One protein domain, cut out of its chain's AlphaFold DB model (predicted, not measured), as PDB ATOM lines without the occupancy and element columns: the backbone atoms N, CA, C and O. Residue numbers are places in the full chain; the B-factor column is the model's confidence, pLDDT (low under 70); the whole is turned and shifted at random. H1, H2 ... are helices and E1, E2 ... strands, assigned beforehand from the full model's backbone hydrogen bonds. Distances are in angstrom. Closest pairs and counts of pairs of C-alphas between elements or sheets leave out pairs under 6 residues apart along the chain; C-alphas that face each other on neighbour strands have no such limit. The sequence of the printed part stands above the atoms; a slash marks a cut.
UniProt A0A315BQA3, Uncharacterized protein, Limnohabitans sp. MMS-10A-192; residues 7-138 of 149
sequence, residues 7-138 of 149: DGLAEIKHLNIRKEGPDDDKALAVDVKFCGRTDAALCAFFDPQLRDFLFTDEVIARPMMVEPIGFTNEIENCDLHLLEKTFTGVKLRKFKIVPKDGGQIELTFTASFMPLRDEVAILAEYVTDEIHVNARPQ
ATOM      1  N   ASP A   7      99.680  74.750  85.626       95.62
ATOM      2  CA  ASP A   7      98.382  74.587  84.982       95.62
ATOM      3  C   ASP A   7      97.296  74.974  85.984       95.62
ATOM      4  O   ASP A   7      97.115  74.303  87.002       95.62
ATOM      5  N   GLY A   8      96.632  76.103  85.751       95.06
ATOM      6  CA  GLY A   8      95.628  76.598  86.681       95.06
ATOM      7  C   GLY A   8      95.201  78.035  86.434       95.06
ATOM      8  O   GLY A   8      95.660  78.707  85.509       95.06
ATOM      9  N   LEU A   9      94.279  78.500  87.271       96.69
ATOM     10  CA  LEU A   9      93.823  79.882  87.254       96.69
ATOM     11  C   LEU A   9      94.911  80.803  87.819       96.69
ATOM     12  O   LEU A   9      95.484  80.538  88.883       96.69
ATOM     13  N   ALA A  10      95.204  81.873  87.087       97.81
ATOM     14  CA  ALA A  10      96.164  82.889  87.479       97.81
ATOM     15  C   ALA A  10      95.687  84.282  87.069       97.81
ATOM     16  O   ALA A  10      95.181  84.495  85.972       97.81
ATOM     17  N   GLU A  11      95.921  85.247  87.949       98.00
ATOM     18  CA  GLU A  11      95.685  86.658  87.687       98.00
ATOM     19  C   GLU A  11      96.869  87.267  86.929       98.00
ATOM     20  O   GLU A  11      98.031  87.093  87.332       98.00
ATOM     21  N   ILE A  12      96.593  88.045  85.877       97.25
ATOM     22  CA  ILE A  12      97.602  88.922  85.270       97.25
ATOM     23  C   ILE A  12      97.802  90.126  86.192       97.25
ATOM     24  O   ILE A  12      97.092  91.125  86.117       97.25
ATOM     25  N   LYS A  13      98.810  90.050  87.062       97.00
ATOM     26  CA  LYS A  13      99.134  91.126  88.004       97.00
ATOM     27  C   LYS A  13      99.634  92.363  87.281       97.00
ATOM     28  O   LYS A  13      99.148  93.450  87.550       97.00
ATOM     29  N   HIS A  14     100.621  92.207  86.401       96.31
ATOM     30  CA  HIS A  14     101.207  93.311  85.639       96.31
ATOM     31  C   HIS A  14     101.468  92.878  84.195       96.31
ATOM     32  O   HIS A  14     101.934  91.763  83.962       96.31
ATOM     33  N   LEU A  15     101.279  93.804  83.258       97.38
ATOM     34  CA  LEU A  15     101.698  93.684  81.865       97.38
ATOM     35  C   LEU A  15     102.639  94.846  81.539       97.38
ATOM     36  O   LEU A  15     102.241  96.008  81.580       97.38
ATOM     37  N   ASN A  16     103.895  94.537  81.233       97.38
ATOM     38  CA  ASN A  16     104.872  95.511  80.759       97.38
ATOM     39  C   ASN A  16     105.092  95.308  79.262       97.38
ATOM     40  O   ASN A  16     105.369  94.188  78.843       97.38
ATOM     41  N   ILE A  17     105.002  96.377  78.471       96.75
ATOM     42  CA  ILE A  17     105.182  96.342  77.016       96.75
ATOM     43  C   ILE A  17     106.345  97.261  76.661       96.75
ATOM     44  O   ILE A  17     106.390  98.417  77.080       96.75
ATOM     45  N   ARG A  18     107.280  96.759  75.861       95.12
ATOM     46  CA  ARG A  18     108.460  97.495  75.407       95.12
ATOM     47  C   ARG A  18     108.743  97.205  73.937       95.12
ATOM     48  O   ARG A  18     108.246  96.232  73.377       95.12
ATOM     49  N   LYS A  19     109.523  98.081  73.303       93.62
ATOM     50  CA  LYS A  19     110.090  97.836  71.973       93.62
ATOM     51  C   LYS A  19     111.555  97.464  72.140       93.62
ATOM     52  O   LYS A  19     112.298  98.237  72.741       93.62
ATOM     53  N   GLU A  20     111.948  96.311  71.619       92.44
ATOM     54  CA  GLU A  20     113.324  95.807  71.654       92.44
ATOM     55  C   GLU A  20     113.813  95.515  70.236       92.44
ATOM     56  O   GLU A  20     113.008  95.283  69.339       92.44
ATOM     57  N   GLY A  21     115.130  95.547  70.036       87.81
ATOM     58  CA  GLY A  21     115.759  95.359  68.729       87.81
ATOM     59  C   GLY A  21     116.452  96.622  68.201       87.81
ATOM     60  O   GLY A  21     116.354  97.692  68.817       87.81
ATOM     61  N   PRO A  22     117.203  96.496  67.093       86.81
ATOM     62  CA  PRO A  22     117.868  97.621  66.440       86.81
ATOM     63  C   PRO A  22     116.841  98.613  65.875       86.81
ATOM     64  O   PRO A  22     115.662  98.293  65.732       86.81
ATOM     65  N   ASP A  23     117.273  99.839  65.564       82.38
ATOM     66  CA  ASP A  23     116.341 100.928  65.241       82.38
ATOM     67  C   ASP A  23     115.421 100.644  64.044       82.38
ATOM     68  O   ASP A  23     114.248 101.024  64.087       82.38
ATOM     69  N   ASP A  24     115.925  99.909  63.053       85.88
ATOM     70  CA  ASP A  24     115.195  99.535  61.838       85.88
ATOM     71  C   ASP A  24     114.383  98.230  61.973       85.88
ATOM     72  O   ASP A  24     113.612  97.904  61.073       85.88
ATOM     73  N   ASP A  25     114.515  97.494  63.086       86.56
ATOM     74  CA  ASP A  25     113.844  96.201  63.315       86.56
ATOM     75  C   ASP A  25     113.386  96.051  64.776       86.56
ATOM     76  O   ASP A  25     113.787  95.153  65.520       86.56
ATOM     77  N   LYS A  26     112.571  97.010  65.232       90.69
ATOM     78  CA  LYS A  26     111.994  96.970  66.581       90.69
ATOM     79  C   LYS A  26     110.807  96.014  66.635       90.69
ATOM     80  O   LYS A  26     109.762  96.286  66.041       90.69
ATOM     81  N   ALA A  27     110.920  94.986  67.463       91.88
ATOM     82  CA  ALA A  27     109.834  94.089  67.824       91.88
ATOM     83  C   ALA A  27     109.168  94.517  69.142       91.88
ATOM     84  O   ALA A  27     109.764  95.203  69.980       91.88
ATOM     85  N   LEU A  28     107.911  94.112  69.335       95.06
ATOM     86  CA  LEU A  28     107.266  94.194  70.643       95.06
ATOM     87  C   LEU A  28     107.814  93.080  71.530       95.06
ATOM     88  O   LEU A  28     107.903  91.930  71.113       95.06
ATOM     89  N   ALA A  29     108.129  93.424  72.770       96.50
ATOM     90  CA  ALA A  29     108.432  92.466  73.813       96.50
ATOM     91  C   ALA A  29     107.554  92.766  75.024       96.50
ATOM     92  O   ALA A  29     107.291  93.931  75.346       96.50
ATOM     93  N   VAL A  30     107.096  91.714  75.696       97.50
ATOM     94  CA  VAL A  30     106.271  91.840  76.896       97.50
ATOM     95  C   VAL A  30     106.878  91.107  78.075       97.50
ATOM     96  O   VAL A  30     107.610  90.131  77.914       97.50
ATOM     97  N   ASP A  31     106.566  91.596  79.272       98.06
ATOM     98  CA  ASP A  31     106.658  90.834  80.511       98.06
ATOM     99  C   ASP A  31     105.268  90.764  81.133       98.06
ATOM    100  O   ASP A  31     104.714  91.789  81.541       98.06
ATOM    101  N   VAL A  32     104.722  89.558  81.234       98.19
ATOM    102  CA  VAL A  32     103.444  89.301  81.899       98.19
ATOM    103  C   VAL A  32     103.731  88.669  83.250       98.19
ATOM    104  O   VAL A  32     104.357  87.613  83.333       98.19
ATOM    105  N   LYS A  33     103.315  89.329  84.330       98.44
ATOM    106  CA  LYS A  33     103.433  88.800  85.688       98.44
ATOM    107  C   LYS A  33     102.144  88.080  86.055       98.44
ATOM    108  O   LYS A  33     101.122  88.734  86.236       98.44
ATOM    109  N   PHE A  34     102.227  86.771  86.237       98.38
ATOM    110  CA  PHE A  34     101.125  85.934  86.694       98.38
ATOM    111  C   PHE A  34     101.207  85.698  88.199       98.38
ATOM    112  O   PHE A  34     102.303  85.643  88.765       98.38
ATOM    113  N   CYS A  35     100.052  85.546  88.842       98.06
ATOM    114  CA  CYS A  35      99.927  85.048  90.206       98.06
ATOM    115  C   CYS A  35      98.745  84.083  90.278       98.06
ATOM    116  O   CYS A  35      97.612  84.503  90.063       98.06
ATOM    117  N   GLY A  36      98.997  82.810  90.569       97.12
ATOM    118  CA  GLY A  36      97.952  81.788  90.605       97.12
ATOM    119  C   GLY A  36      98.213  80.714  91.648       97.12
ATOM    120  O   GLY A  36      99.303  80.639  92.221       97.12
ATOM    121  N   ARG A  37      97.200  79.885  91.911       94.88
ATOM    122  CA  ARG A  37      97.312  78.756  92.846       94.88
ATOM    123  C   ARG A  37      97.583  77.458  92.100       94.88
ATOM    124  O   ARG A  37      96.986  77.204  91.062       94.88
ATOM    125  N   THR A  38      98.457  76.631  92.659       94.94
ATOM    126  CA  THR A  38      98.756  75.289  92.144       94.94
ATOM    127  C   THR A  38      99.136  74.341  93.285       94.94
ATOM    128  O   THR A  38      99.239  74.761  94.441       94.94
ATOM    129  N   ASP A  39      99.303  73.056  92.983       94.25
ATOM    130  CA  ASP A  39      99.681  72.031  93.957       94.25
ATOM    131  C   ASP A  39     101.120  72.240  94.456       94.25
ATOM    132  O   ASP A  39     102.041  72.537  93.687       94.25
ATOM    133  N   ALA A  40     101.340  72.025  95.754       93.12
ATOM    134  CA  ALA A  40     102.660  72.068  96.373       93.12
ATOM    135  C   ALA A  40     103.644  71.014  95.823       93.12
ATOM    136  O   ALA A  40     104.830  71.061  96.138       93.12
ATOM    137  N   ALA A  41     103.208  70.055  95.004       92.31
ATOM    138  CA  ALA A  41     104.075  69.148  94.257       92.31
ATOM    139  C   ALA A  41     105.042  69.909  93.335       92.31
ATOM    140  O   ALA A  41     106.188  69.485  93.173       92.31
ATOM    141  N   LEU A  42     104.634  71.075  92.814       93.69
ATOM    142  CA  LEU A  42     105.499  71.920  91.991       93.69
ATOM    143  C   LEU A  42     106.706  72.470  92.774       93.69
ATOM    144  O   LEU A  42     107.722  72.802  92.169       93.69
ATOM    145  N   CYS A  43     106.664  72.498  94.112       93.25
ATOM    146  CA  CYS A  43     107.823  72.858  94.934       93.25
ATOM    147  C   CYS A  43     109.058  72.012  94.602       93.25
ATOM    148  O   CYS A  43     110.169  72.535  94.610       93.25
ATOM    149  N   ALA A  44     108.868  70.738  94.251       93.19
ATOM    150  CA  ALA A  44     109.962  69.815  93.974       93.19
ATOM    151  C   ALA A  44     110.723  70.122  92.670       93.19
ATOM    152  O   ALA A  44     111.803  69.571  92.466       93.19
ATOM    153  N   PHE A  45     110.182  70.979  91.795       93.56
ATOM    154  CA  PHE A  45     110.941  71.560  90.684       93.56
ATOM    155  C   PHE A  45     111.997  72.557  91.185       93.56
ATOM    156  O   PHE A  45     113.102  72.608  90.649       93.56
ATOM    157  N   PHE A  46     111.663  73.348  92.207       93.00
ATOM    158  CA  PHE A  46     112.542  74.385  92.742       93.00
ATOM    159  C   PHE A  46     113.581  73.814  93.705       93.00
ATOM    160  O   PHE A  46     114.764  74.115  93.579       93.00
ATOM    161  N   ASP A  47     113.131  72.994  94.653       91.81
ATOM    162  CA  ASP A  47     113.991  72.247  95.564       91.81
ATOM    163  C   ASP A  47     113.201  71.035  96.114       91.81
ATOM    164  O   ASP A  47     112.068  71.205  96.580       91.81
ATOM    165  N   PRO A  48     113.751  69.805  96.075       92.06
ATOM    166  CA  PRO A  48     113.065  68.606  96.563       92.06
ATOM    167  C   PRO A  48     112.595  68.676  98.024       92.06
ATOM    168  O   PRO A  48     111.611  68.028  98.365       92.06
ATOM    169  N   GLN A  49     113.271  69.449  98.877       92.00
ATOM    170  CA  GLN A  49     112.954  69.606 100.301       92.00
ATOM    171  C   GLN A  49     112.012  70.787 100.574       92.00
ATOM    172  O   GLN A  49     111.541  70.957 101.699       92.00
ATOM    173  N   LEU A  50     111.702  71.607  99.563       91.81
ATOM    174  CA  LEU A  50     110.910  72.822  99.739       91.81
ATOM    175  C   LEU A  50     109.498  72.538 100.255       91.81
ATOM    176  O   LEU A  50     108.983  73.296 101.072       91.81
ATOM    177  N   ARG A  51     108.863  71.453  99.797       91.38
ATOM    178  CA  ARG A  51     107.523  71.076 100.267       91.38
ATOM    179  C   ARG A  51     107.536  70.778 101.768       91.38
ATOM    180  O   ARG A  51     106.750  71.365 102.503       91.38
ATOM    181  N   ASP A  52     108.459  69.939 102.220       91.25
ATOM    182  CA  ASP A  52     108.565  69.534 103.629       91.25
ATOM    183  C   ASP A  52     108.974  70.711 104.528       91.25
ATOM    184  O   ASP A  52     108.569  70.814 105.689       91.25
ATOM    185  N   PHE A  53     109.749  71.642 103.967       90.75
ATOM    186  CA  PHE A  53     110.104  72.892 104.623       90.75
ATOM    187  C   PHE A  53     108.907  73.842 104.779       90.75
ATOM    188  O   PHE A  53     108.782  74.508 105.802       90.75
ATOM    189  N   LEU A  54     108.021  73.911 103.783       90.62
ATOM    190  CA  LEU A  54     106.883  74.834 103.759       90.62
ATOM    191  C   LEU A  54     105.652  74.328 104.513       90.62
ATOM    192  O   LEU A  54     104.865  75.141 105.000       90.62
ATOM    193  N   PHE A  55     105.471  73.012 104.608       91.62
ATOM    194  CA  PHE A  55     104.254  72.396 105.130       91.62
ATOM    195  C   PHE A  55     104.532  71.485 106.326       91.62
ATOM    196  O   PHE A  55     105.628  70.952 106.504       91.62
ATOM    197  N   THR A  56     103.533  71.327 107.188       88.00
ATOM    198  CA  THR A  56     103.483  70.211 108.139       88.00
ATOM    199  C   THR A  56     103.002  68.941 107.433       88.00
ATOM    200  O   THR A  56     102.508  68.995 106.306       88.00
ATOM    201  N   ASP A  57     103.084  67.801 108.117       83.19
ATOM    202  CA  ASP A  57     102.589  66.514 107.603       83.19
ATOM    203  C   ASP A  57     101.070  66.529 107.325       83.19
ATOM    204  O   ASP A  57     100.577  65.789 106.478       83.19
ATOM    205  N   GLU A  58     100.327  67.422 107.987       83.31
ATOM    206  CA  GLU A  58      98.889  67.670 107.774       83.31
ATOM    207  C   GLU A  58      98.614  68.668 106.637       83.31
ATOM    208  O   GLU A  58      97.485  69.108 106.429       83.31
ATOM    209  N   VAL A  59      99.651  69.037 105.885       84.44
ATOM    210  CA  VAL A  59      99.588  69.978 104.764       84.44
ATOM    211  C   VAL A  59      99.105  71.382 105.154       84.44
ATOM    212  O   VAL A  59      98.549  72.136 104.347       84.44
ATOM    213  N   ILE A  60      99.368  71.742 106.410       86.19
ATOM    214  CA  ILE A  60      99.170  73.081 106.957       86.19
ATOM    215  C   ILE A  60     100.429  73.888 106.651       86.19
ATOM    216  O   ILE A  60     101.548  73.411 106.872       86.19
ATOM    217  N   ALA A  61     100.261  75.099 106.119       89.12
ATOM    218  CA  ALA A  61     101.383  75.980 105.848       89.12
ATOM    219  C   ALA A  61     102.077  76.325 107.170       89.12
ATOM    220  O   ALA A  61     101.454  76.795 108.127       89.12
ATOM    221  N   ARG A  62     103.391  76.098 107.246       86.69
ATOM    222  CA  ARG A  62     104.154  76.500 108.426       86.69
ATOM    223  C   ARG A  62     104.130  78.027 108.522       86.69
ATOM    224  O   ARG A  62     104.314  78.694 107.500       86.69
ATOM    225  N   PRO A  63     103.943  78.600 109.724       74.50
ATOM    226  CA  PRO A  63     103.982  80.041 109.917       74.50
ATOM    227  C   PRO A  63     105.415  80.545 109.713       74.50
ATOM    228  O   PRO A  63     106.198  80.670 110.652       74.50
ATOM    229  N   MET A  64     105.775  80.805 108.461       68.62
ATOM    230  CA  MET A  64     107.002  81.503 108.110       68.62
ATOM    231  C   MET A  64     106.746  83.004 108.201       68.62
ATOM    232  O   MET A  64     105.710  83.484 107.739       68.62
ATOM    233  N   MET A  65     107.672  83.761 108.790       57.00
ATOM    234  CA  MET A  65     107.572  85.219 108.860       57.00
ATOM    235  C   MET A  65     107.744  85.857 107.461       57.00
ATOM    236  O   MET A  65     108.825  86.277 107.079       57.00
ATOM    237  N   VAL A  66     106.641  85.871 106.708       62.19
ATOM    238  CA  VAL A  66     106.100  86.910 105.804       62.19
ATOM    239  C   VAL A  66     106.974  87.486 104.677       62.19
ATOM    240  O   VAL A  66     106.738  88.612 104.248       62.19
ATOM    241  N   GLU A  67     107.890  86.721 104.085       78.00
ATOM    242  CA  GLU A  67     108.353  87.028 102.722       78.00
ATOM    243  C   GLU A  67     108.172  85.832 101.780       78.00
ATOM    244  O   GLU A  67     108.491  84.701 102.154       78.00
ATOM    245  N   PRO A  68     107.639  86.045 100.556       85.94
ATOM    246  CA  PRO A  68     107.600  85.001  99.544       85.94
ATOM    247  C   PRO A  68     109.005  84.470  99.263       85.94
ATOM    248  O   PRO A  68     109.933  85.256  99.057       85.94
ATOM    249  N   ILE A  69     109.145  83.149  99.167       91.25
ATOM    250  CA  ILE A  69     110.420  82.537  98.790       91.25
ATOM    251  C   ILE A  69     110.654  82.843  97.315       91.25
ATOM    252  O   ILE A  69     109.921  82.356  96.456       91.25
ATOM    253  N   GLY A  70     111.635  83.699  97.036       92.50
ATOM    254  CA  GLY A  70     112.019  84.078  95.683       92.50
ATOM    255  C   GLY A  70     113.101  83.165  95.125       92.50
ATOM    256  O   GLY A  70     114.057  82.836  95.823       92.50
ATOM    257  N   PHE A  71     112.984  82.825  93.845       93.50
ATOM    258  CA  PHE A  71     113.985  82.049  93.126       93.50
ATOM    259  C   PHE A  71     114.541  82.841  91.943       93.50
ATOM    260  O   PHE A  71     113.838  83.632  91.303       93.50
ATOM    261  N   THR A  72     115.827  82.634  91.667       91.56
ATOM    262  CA  THR A  72     116.555  83.280  90.566       91.56
ATOM    263  C   THR A  72     116.683  82.398  89.333       91.56
ATOM    264  O   THR A  72     117.200  82.864  88.319       91.56
ATOM    265  N   ASN A  73     116.223  81.147  89.400       89.81
ATOM    266  CA  ASN A  73     116.193  80.265  88.245       89.81
ATOM    267  C   ASN A  73     115.291  80.847  87.151       89.81
ATOM    268  O   ASN A  73     114.263  81.482  87.407       89.81
ATOM    269  N   GLU A  74     115.699  80.604  85.916       95.00
ATOM    270  CA  GLU A  74     114.953  80.972  84.728       95.00
ATOM    271  C   GLU A  74     114.769  79.719  83.881       95.00
ATOM    272  O   GLU A  74     115.635  78.842  83.853       95.00
ATOM    273  N   ILE A  75     113.625  79.634  83.213       94.88
ATOM    274  CA  ILE A  75     113.303  78.552  82.293       94.88
ATOM    275  C   ILE A  75     113.148  79.186  80.922       94.88
ATOM    276  O   ILE A  75     112.342  80.099  80.743       94.88
ATOM    277  N   GLU A  76     113.953  78.735  79.972       95.31
ATOM    278  CA  GLU A  76     113.903  79.199  78.590       95.31
ATOM    279  C   GLU A  76     113.121  78.208  77.727       95.31
ATOM    280  O   GLU A  76     112.882  77.073  78.139       95.31
ATOM    281  N   ASN A  77     112.718  78.646  76.532       94.81
ATOM    282  CA  ASN A  77     112.006  77.821  75.552       94.81
ATOM    283  C   ASN A  77     110.760  77.131  76.134       94.81
ATOM    284  O   ASN A  77     110.597  75.919  76.028       94.81
ATOM    285  N   CYS A  78     109.888  77.905  76.780       96.44
ATOM    286  CA  CYS A  78     108.597  77.418  77.256       96.44
ATOM    287  C   CYS A  78     107.484  77.663  76.232       96.44
ATOM    288  O   CYS A  78     107.523  78.639  75.475       96.44
ATOM    289  N   ASP A  79     106.468  76.806  76.293       96.81
ATOM    290  CA  ASP A  79     105.144  77.076  75.749       96.81
ATOM    291  C   ASP A  79     104.271  77.693  76.844       96.81
ATOM    292  O   ASP A  79     104.227  77.206  77.980       96.81
ATOM    293  N   LEU A  80     103.569  78.767  76.492       97.69
ATOM    294  CA  LEU A  80     102.557  79.410  77.319       97.69
ATOM    295  C   LEU A  80     101.224  79.383  76.573       97.69
ATOM    296  O   LEU A  80     101.087  80.008  75.521       97.69
ATOM    297  N   HIS A  81     100.238  78.698  77.139       97.44
ATOM    298  CA  HIS A  81      98.877  78.648  76.626       97.44
ATOM    299  C   HIS A  81      97.949  79.451  77.538       97.44
ATOM    300  O   HIS A  81      97.891  79.210  78.745       97.44
ATOM    301  N   LEU A  82      97.234  80.411  76.956       96.06
ATOM    302  CA  LEU A  82      96.217  81.227  77.624       96.06
ATOM    303  C   LEU A  82      95.330  81.896  76.572       96.06
ATOM    304  O   LEU A  82      95.799  82.175  75.471       96.06
ATOM    305  N   LEU A  83      94.066  82.177  76.904       93.62
ATOM    306  CA  LEU A  83      93.121  82.893  76.024       93.62
ATOM    307  C   LEU A  83      93.049  82.309  74.596       93.62
ATOM    308  O   LEU A  83      93.104  83.043  73.614       93.62
ATOM    309  N   GLU A  84      93.005  80.975  74.487       92.44
ATOM    310  CA  GLU A  84      93.005  80.229  73.211       92.44
ATOM    311  C   GLU A  84      94.235  80.478  72.311       92.44
ATOM    312  O   GLU A  84      94.276  80.059  71.154       92.44
ATOM    313  N   LYS A  85      95.275  81.126  72.846       94.31
ATOM    314  CA  LYS A  85      96.542  81.403  72.169       94.31
ATOM    315  C   LYS A  85      97.669  80.565  72.747       94.31
ATOM    316  O   LYS A  85      97.629  80.116  73.891       94.31
ATOM    317  N   THR A  86      98.691  80.364  71.920       95.88
ATOM    318  CA  THR A  86      99.932  79.686  72.290       95.88
ATOM    319  C   THR A  86     101.101  80.594  71.955       95.88
ATOM    320  O   THR A  86     101.272  80.971  70.799       95.88
ATOM    321  N   PHE A  87     101.909  80.913  72.960       96.00
ATOM    322  CA  PHE A  87     103.151  81.659  72.816       96.00
ATOM    323  C   PHE A  87     104.322  80.701  73.006       96.00
ATOM    324  O   PHE A  87     104.369  79.970  73.995       96.00
ATOM    325  N   THR A  88     105.261  80.705  72.066       95.31
ATOM    326  CA  THR A  88     106.458  79.856  72.087       95.31
ATOM    327  C   THR A  88     107.706  80.690  72.368       95.31
ATOM    328  O   THR A  88     107.682  81.920  72.279       95.31
ATOM    329  N   GLY A  89     108.807  80.034  72.747       94.62
ATOM    330  CA  GLY A  89     110.053  80.735  73.088       94.62
ATOM    331  C   GLY A  89     109.921  81.608  74.340       94.62
ATOM    332  O   GLY A  89     110.659  82.577  74.514       94.62
ATOM    333  N   VAL A  90     108.956  81.292  75.207       97.69
ATOM    334  CA  VAL A  90     108.664  82.075  76.404       97.69
ATOM    335  C   VAL A  90     109.743  81.821  77.445       97.69
ATOM    336  O   VAL A  90     110.115  80.679  77.717       97.69
ATOM    337  N   LYS A  91     110.223  82.897  78.066       98.06
ATOM    338  CA  LYS A  91     111.139  82.843  79.201       98.06
ATOM    339  C   LYS A  91     110.379  83.053  80.506       98.06
ATOM    340  O   LYS A  91     109.806  84.122  80.718       98.06
ATOM    341  N   LEU A  92     110.390  82.057  81.388       98.00
ATOM    342  CA  LEU A  92     109.782  82.125  82.718       98.00
ATOM    343  C   LEU A  92     110.845  82.465  83.767       98.00
ATOM    344  O   LEU A  92     111.907  81.849  83.804       98.00
ATOM    345  N   ARG A  93     110.578  83.460  84.615       97.75
ATOM    346  CA  ARG A  93     111.548  83.978  85.597       97.75
ATOM    347  C   ARG A  93     110.879  84.626  86.803       97.75
ATOM    348  O   ARG A  93     109.663  84.815  86.828       97.75
ATOM    349  N   LYS A  94     111.696  85.070  87.767       96.81
ATOM    350  CA  LYS A  94     111.259  85.811  88.969       96.81
ATOM    351  C   LYS A  94     110.184  85.053  89.756       96.81
ATOM    352  O   LYS A  94     109.193  85.650  90.187       96.81
ATOM    353  N   PHE A  95     110.378  83.746  89.906       97.50
ATOM    354  CA  PHE A  95     109.452  82.891  90.635       97.50
ATOM    355  C   PHE A  95     109.401  83.294  92.107       97.50
ATOM    356  O   PHE A  95     110.434  83.577  92.717       97.50
ATOM    357  N   LYS A  96     108.199  83.320  92.678       96.38
ATOM    358  CA  LYS A  96     107.975  83.487  94.111       96.38
ATOM    359  C   LYS A  96     106.895  82.533  94.587       96.38
ATOM    360  O   LYS A  96     105.846  82.456  93.953       96.38
ATOM    361  N   ILE A  97     107.143  81.867  95.708       95.25
ATOM    362  CA  ILE A  97     106.210  80.921  96.321       95.25
ATOM    363  C   ILE A  97     105.739  81.452  97.670       95.25
ATOM    364  O   ILE A  97     106.544  81.882  98.500       95.25
ATOM    365  N   VAL A  98     104.429  81.371  97.892       93.94
ATOM    366  CA  VAL A  98     103.797  81.543  99.203       93.94
ATOM    367  C   VAL A  98     102.992  80.277  99.513       93.94
ATOM    368  O   VAL A  98     102.084  79.952  98.742       93.94
ATOM    369  N   PRO A  99     103.286  79.546 100.604       93.50
ATOM    370  CA  PRO A  99     102.501  78.375 100.978       93.50
ATOM    371  C   PRO A  99     101.085  78.787 101.400       93.50
ATOM    372  O   PRO A  99     100.884  79.845 102.003       93.50
ATOM    373  N   LYS A 100     100.097  77.950 101.086       92.12
ATOM    374  CA  LYS A 100      98.695  78.093 101.490       92.12
ATOM    375  C   LYS A 100      98.205  76.761 102.048       92.12
ATOM    376  O   LYS A 100      98.561  75.708 101.528       92.12
ATOM    377  N   ASP A 101      97.376  76.807 103.082       89.81
ATOM    378  CA  ASP A 101      96.827  75.595 103.695       89.81
ATOM    379  C   ASP A 101      96.126  74.688 102.675       89.81
ATOM    380  O   ASP A 101      95.561  75.153 101.682       89.81
ATOM    381  N   GLY A 102      96.163  73.380 102.937       90.31
ATOM    382  CA  GLY A 102      95.572  72.376 102.052       90.31
ATOM    383  C   GLY A 102      96.490  71.946 100.910       90.31
ATOM    384  O   GLY A 102      96.006  71.469  99.888       90.31
ATOM    385  N   GLY A 103      97.808  72.113 101.059       90.12
ATOM    386  CA  GLY A 103      98.782  71.638 100.065       90.12
ATOM    387  C   GLY A 103      98.852  72.447  98.799       90.12
ATOM    388  O   GLY A 103      99.261  71.925  97.764       90.12
ATOM    389  N   GLN A 104      98.474  73.715  98.884       93.56
ATOM    390  CA  GLN A 104      98.526  74.623  97.758       93.56
ATOM    391  C   GLN A 104      99.671  75.607  97.926       93.56
ATOM    392  O   GLN A 104     100.030  76.016  99.028       93.56
ATOM    393  N   ILE A 105     100.215  76.045  96.805       94.00
ATOM    394  CA  ILE A 105     101.090  77.205  96.757       94.00
ATOM    395  C   ILE A 105     100.444  78.283  95.906       94.00
ATOM    396  O   ILE A 105      99.801  78.007  94.896       94.00
ATOM    397  N   GLU A 106     100.637  79.527  96.312       95.62
ATOM    398  CA  GLU A 106     100.481  80.669  95.426       95.62
ATOM    399  C   GLU A 106     101.831  80.905  94.750       95.62
ATOM    400  O   GLU A 106     102.834  81.190  95.414       95.62
ATOM    401  N   LEU A 107     101.857  80.730  93.431       97.25
ATOM    402  CA  LEU A 107     103.030  80.924  92.598       97.25
ATOM    403  C   LEU A 107     102.886  82.235  91.829       97.25
ATOM    404  O   LEU A 107     101.953  82.425  91.049       97.25
ATOM    405  N   THR A 108     103.858  83.118  92.008       97.94
ATOM    406  CA  THR A 108     104.062  84.275  91.138       97.94
ATOM    407  C   THR A 108     105.225  83.998  90.200       97.94
ATOM    408  O   THR A 108     106.282  83.575  90.658       97.94
ATOM    409  N   PHE A 109     105.081  84.301  88.915       98.25
ATOM    410  CA  PHE A 109     106.176  84.240  87.944       98.25
ATOM    411  C   PHE A 109     105.988  85.286  86.845       98.25
ATOM    412  O   PHE A 109     104.914  85.858  86.680       98.25
ATOM    413  N   THR A 110     107.060  85.593  86.121       98.50
ATOM    414  CA  THR A 110     107.036  86.492  84.964       98.50
ATOM    415  C   THR A 110     107.313  85.693  83.701       98.50
ATOM    416  O   THR A 110     108.363  85.062  83.617       98.50
ATOM    417  N   ALA A 111     106.400  85.753  82.736       98.38
ATOM    418  CA  ALA A 111     106.591  85.244  81.388       98.38
ATOM    419  C   ALA A 111     107.026  86.382  80.461       98.38
ATOM    420  O   ALA A 111     106.354  87.409  80.373       98.38
ATOM    421  N   SER A 112     108.143  86.197  79.769       98.31
ATOM    422  CA  SER A 112     108.719  87.180  78.855       98.31
ATOM    423  C   SER A 112     108.802  86.607  77.446       98.31
ATOM    424  O   SER A 112     109.359  85.527  77.267       98.31
ATOM    425  N   PHE A 113     108.245  87.310  76.459       97.19
ATOM    426  CA  PHE A 113     108.176  86.851  75.063       97.19
ATOM    427  C   PHE A 113     107.928  88.012  74.086       97.19
ATOM    428  O   PHE A 113     107.731  89.154  74.513       97.19
ATOM    429  N   MET A 114     107.963  87.722  72.781       96.06
ATOM    430  CA  MET A 114     107.739  88.682  71.692       96.06
ATOM    431  C   MET A 114     106.391  88.420  70.995       96.06
ATOM    432  O   MET A 114     106.334  87.605  70.077       96.06
ATOM    433  N   PRO A 115     105.294  89.055  71.442       95.19
ATOM    434  CA  PRO A 115     103.972  88.879  70.848       95.19
ATOM    435  C   PRO A 115     103.753  89.736  69.598       95.19
ATOM    436  O   PRO A 115     104.429  90.743  69.361       95.19
ATOM    437  N   LEU A 116     102.710  89.391  68.851       94.44
ATOM    438  CA  LEU A 116     102.116  90.232  67.820       94.44
ATOM    439  C   LEU A 116     101.293  91.379  68.430       94.44
ATOM    440  O   LEU A 116     100.926  91.389  69.606       94.44
ATOM    441  N   ARG A 117     100.986  92.392  67.613       92.00
ATOM    442  CA  ARG A 117     100.275  93.603  68.064       92.00
ATOM    443  C   ARG A 117      98.879  93.304  68.620       92.00
ATOM    444  O   ARG A 117      98.485  93.903  69.615       92.00
ATOM    445  N   ASP A 118      98.130  92.442  67.947       93.62
ATOM    446  CA  ASP A 118      96.790  92.007  68.346       93.62
ATOM    447  C   ASP A 118      96.828  91.163  69.627       93.62
ATOM    448  O   ASP A 118      95.975  91.312  70.496       93.62
ATOM    449  N   GLU A 119      97.863  90.344  69.797       94.25
ATOM    450  CA  GLU A 119      98.074  89.555  71.013       94.25
ATOM    451  C   GLU A 119      98.342  90.432  72.237       94.25
ATOM    452  O   GLU A 119      97.823  90.153  73.316       94.25
ATOM    453  N   VAL A 120      99.097  91.524  72.075       94.50
ATOM    454  CA  VAL A 120      99.291  92.514  73.146       94.50
ATOM    455  C   VAL A 120      97.973  93.165  73.552       94.50
ATOM    456  O   VAL A 120      97.747  93.361  74.744       94.50
ATOM    457  N   ALA A 121      97.115  93.504  72.586       93.94
ATOM    458  CA  ALA A 121      95.812  94.098  72.876       93.94
ATOM    459  C   ALA A 121      94.950  93.142  73.710       93.94
ATOM    460  O   ALA A 121      94.421  93.547  74.738       93.94
ATOM    461  N   ILE A 122      94.924  91.860  73.333       93.00
ATOM    462  CA  ILE A 122      94.222  90.818  74.084       93.00
ATOM    463  C   ILE A 122      94.791  90.703  75.500       93.00
ATOM    464  O   ILE A 122      94.046  90.815  76.457       93.00
ATOM    465  N   LEU A 123      96.109  90.567  75.672       94.19
ATOM    466  CA  LEU A 123      96.714  90.494  77.012       94.19
ATOM    467  C   LEU A 123      96.377  91.712  77.887       94.19
ATOM    468  O   LEU A 123      96.238  91.569  79.100       94.19
ATOM    469  N   ALA A 124      96.267  92.900  77.287       94.12
ATOM    470  CA  ALA A 124      95.949  94.135  77.995       94.12
ATOM    471  C   ALA A 124      94.496  94.191  78.492       94.12
ATOM    472  O   ALA A 124      94.250  94.791  79.536       94.12
ATOM    473  N   GLU A 125      93.555  93.565  77.781       95.06
ATOM    474  CA  GLU A 125      92.139  93.510  78.171       95.06
ATOM    475  C   GLU A 125      91.906  92.697  79.452       95.06
ATOM    476  O   GLU A 125      91.014  93.041  80.217       95.06
ATOM    477  N   TYR A 126      92.738  91.684  79.717       94.06
ATOM    478  CA  TYR A 126      92.604  90.770  80.865       94.06
ATOM    479  C   TYR A 126      93.562  91.100  82.025       94.06
ATOM    480  O   TYR A 126      93.803  90.275  82.907       94.06
ATOM    481  N   VAL A 127      94.173  92.290  82.040       93.50
ATOM    482  CA  VAL A 127      94.996  92.720  83.184       93.50
ATOM    483  C   VAL A 127      94.102  92.839  84.416       93.50
ATOM    484  O   VAL A 127      93.040  93.443  84.347       93.50
ATOM    485  N   THR A 128      94.555  92.300  85.550       91.31
ATOM    486  CA  THR A 128      93.790  92.099  86.799       91.31
ATOM    487  C   THR A 128      92.679  91.048  86.761       91.31
ATOM    488  O   THR A 128      92.120  90.755  87.818       91.31
ATOM    489  N   ASP A 129      92.423  90.419  85.612       93.31
ATOM    490  CA  ASP A 129      91.485  89.303  85.519       93.31
ATOM    491  C   ASP A 129      92.182  87.972  85.806       93.31
ATOM    492  O   ASP A 129      93.383  87.792  85.571       93.31
ATOM    493  N   GLU A 130      91.398  87.023  86.314       95.12
ATOM    494  CA  GLU A 130      91.813  85.641  86.507       95.12
ATOM    495  C   GLU A 130      91.508  84.833  85.244       95.12
ATOM    496  O   GLU A 130      90.364  84.751  84.794       95.12
ATOM    497  N   ILE A 131      92.547  84.234  84.667       96.25
ATOM    498  CA  ILE A 131      92.459  83.451  83.434       96.25
ATOM    499  C   ILE A 131      93.124  82.091  83.624       96.25
ATOM    500  O   ILE A 131      93.997  81.915  84.476       96.25
ATOM    501  N   HIS A 132      92.726  81.111  82.817       97.12
ATOM    502  CA  HIS A 132      93.414  79.824  82.792       97.12
ATOM    503  C   HIS A 132      94.756  79.966  82.068       97.12
ATOM    504  O   HIS A 132      94.810  80.465  80.941       97.12
ATOM    505  N   VAL A 133      95.831  79.545  82.733       97.75
ATOM    506  CA  VAL A 133      97.202  79.597  82.224       97.75
ATOM    507  C   VAL A 133      97.823  78.213  82.326       97.75
ATOM    508  O   VAL A 133      97.830  77.603  83.395       97.75
ATOM    509  N   ASN A 134      98.408  77.758  81.223       97.62
ATOM    510  CA  ASN A 134      99.258  76.579  81.179       97.62
ATOM    511  C   ASN A 134     100.657  76.990  80.701       97.62
ATOM    512  O   ASN A 134     100.797  77.570  79.626       97.62
ATOM    513  N   ALA A 135     101.686  76.734  81.503       97.31
ATOM    514  CA  ALA A 135     103.069  77.066  81.191       97.31
ATOM    515  C   ALA A 135     103.976  75.864  81.458       97.31
ATOM    516  O   ALA A 135     104.004  75.330  82.572       97.31
ATOM    517  N   ARG A 136     104.738  75.461  80.439       95.88
ATOM    518  CA  ARG A 136     105.613  74.283  80.487       95.88
ATOM    519  C   ARG A 136     106.855  74.454  79.601       95.88
ATOM    520  O   ARG A 136     106.755  75.107  78.562       95.88
ATOM    521  N   PRO A 137     108.007  73.868  79.963       94.00
ATOM    522  CA  PRO A 137     109.149  73.749  79.063       94.00
ATOM    523  C   PRO A 137     108.765  72.995  77.785       94.00
ATOM    524  O   PRO A 137     107.986  72.040  77.836       94.00
ATOM    525  N   GLN A 138     109.330  73.389  76.644       88.81
ATOM    526  CA  GLN A 138     109.269  72.561  75.444       88.81
ATOM    527  C   GLN A 138     110.137  71.306  75.636       88.81
ATOM    528  O   GLN A 138     111.216  71.394  76.234       88.81
TER     529      GLN A 138
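What this domain is: This is residues 7 to 138 of the 149 residues of an uncharacterized protein of Limnohabitans sp. MMS-10A-192 (UniProt A0A315BQA3). Six strands ring a closed barrel; H1 and H2 pack outside it at one end, and H3 outside near the other, where the E1 and E2 hairpin reaches out. The 132 printed residues hold three helices and six strands, E1 E2 H1 H2 E3 E4 E5 H3 E6, class mixed. The ring runs E1 E2 E5 E4 E3 E6 and back to E1, antiparallel throughout. The whole is compact, radius of gyration of the C-alphas 16.1 A, yet a rod spanning 56 by 27 by 26 A.

Where its parts are: E1, residues 7 to 20, begins at C-alpha 7 (98.382, 74.587, 84.982), spans 29.2 A and bends by 87 degrees at residue 10. E2 is 27 to 39, 35.7 A; H1 is 40 to 46, 10.8 A; H2 is 50 to 54, 6.0 A. E3 is 75 to 82, 17.9 A; E4, 85 to 100, 29.6 A, bends by 106 degrees at residue 89. E5 is 104 to 113, 27.5 A; H3 is 117 to 125, 13.0 A; E6, 130 to 137, 22.3 A, ends at C-alpha 137 (109.149, 73.749, 79.063).

How they stand to each other: E3, E4 and E5 form a meander, each strand the antiparallel neighbour of the one before. Within hydrogen-bond range are N 11 and O 35 of E1 and E2, 2.8 A, N 32 and O 111 of E2 and E5, 2.8 A, and N 8 and O 133 of E1 and E6, 3.0 A. H1 lies over E5 at a height over the sheet of 9.1 A; H2 lies over E4. H1 and H2 touch, with closest C-alphas Cys 43 and Arg 51, 5.6 A. H3 is on the barrel, only just over none of its strands, with 2 C-alphas falling on E2. Every O i to N i+4 pair is within range in H2 and H3; H1 has 0 of 3, but 4 of 4 O i to N i+3 pairs.

The domain as a whole: The C-alphas farthest apart, of Asp 24 and Glu 58, are 58.2 A apart. The printed part has no cut; the link H2 to E3 is long, 20 residues. Residues 64 to 66 are under pLDDT 70.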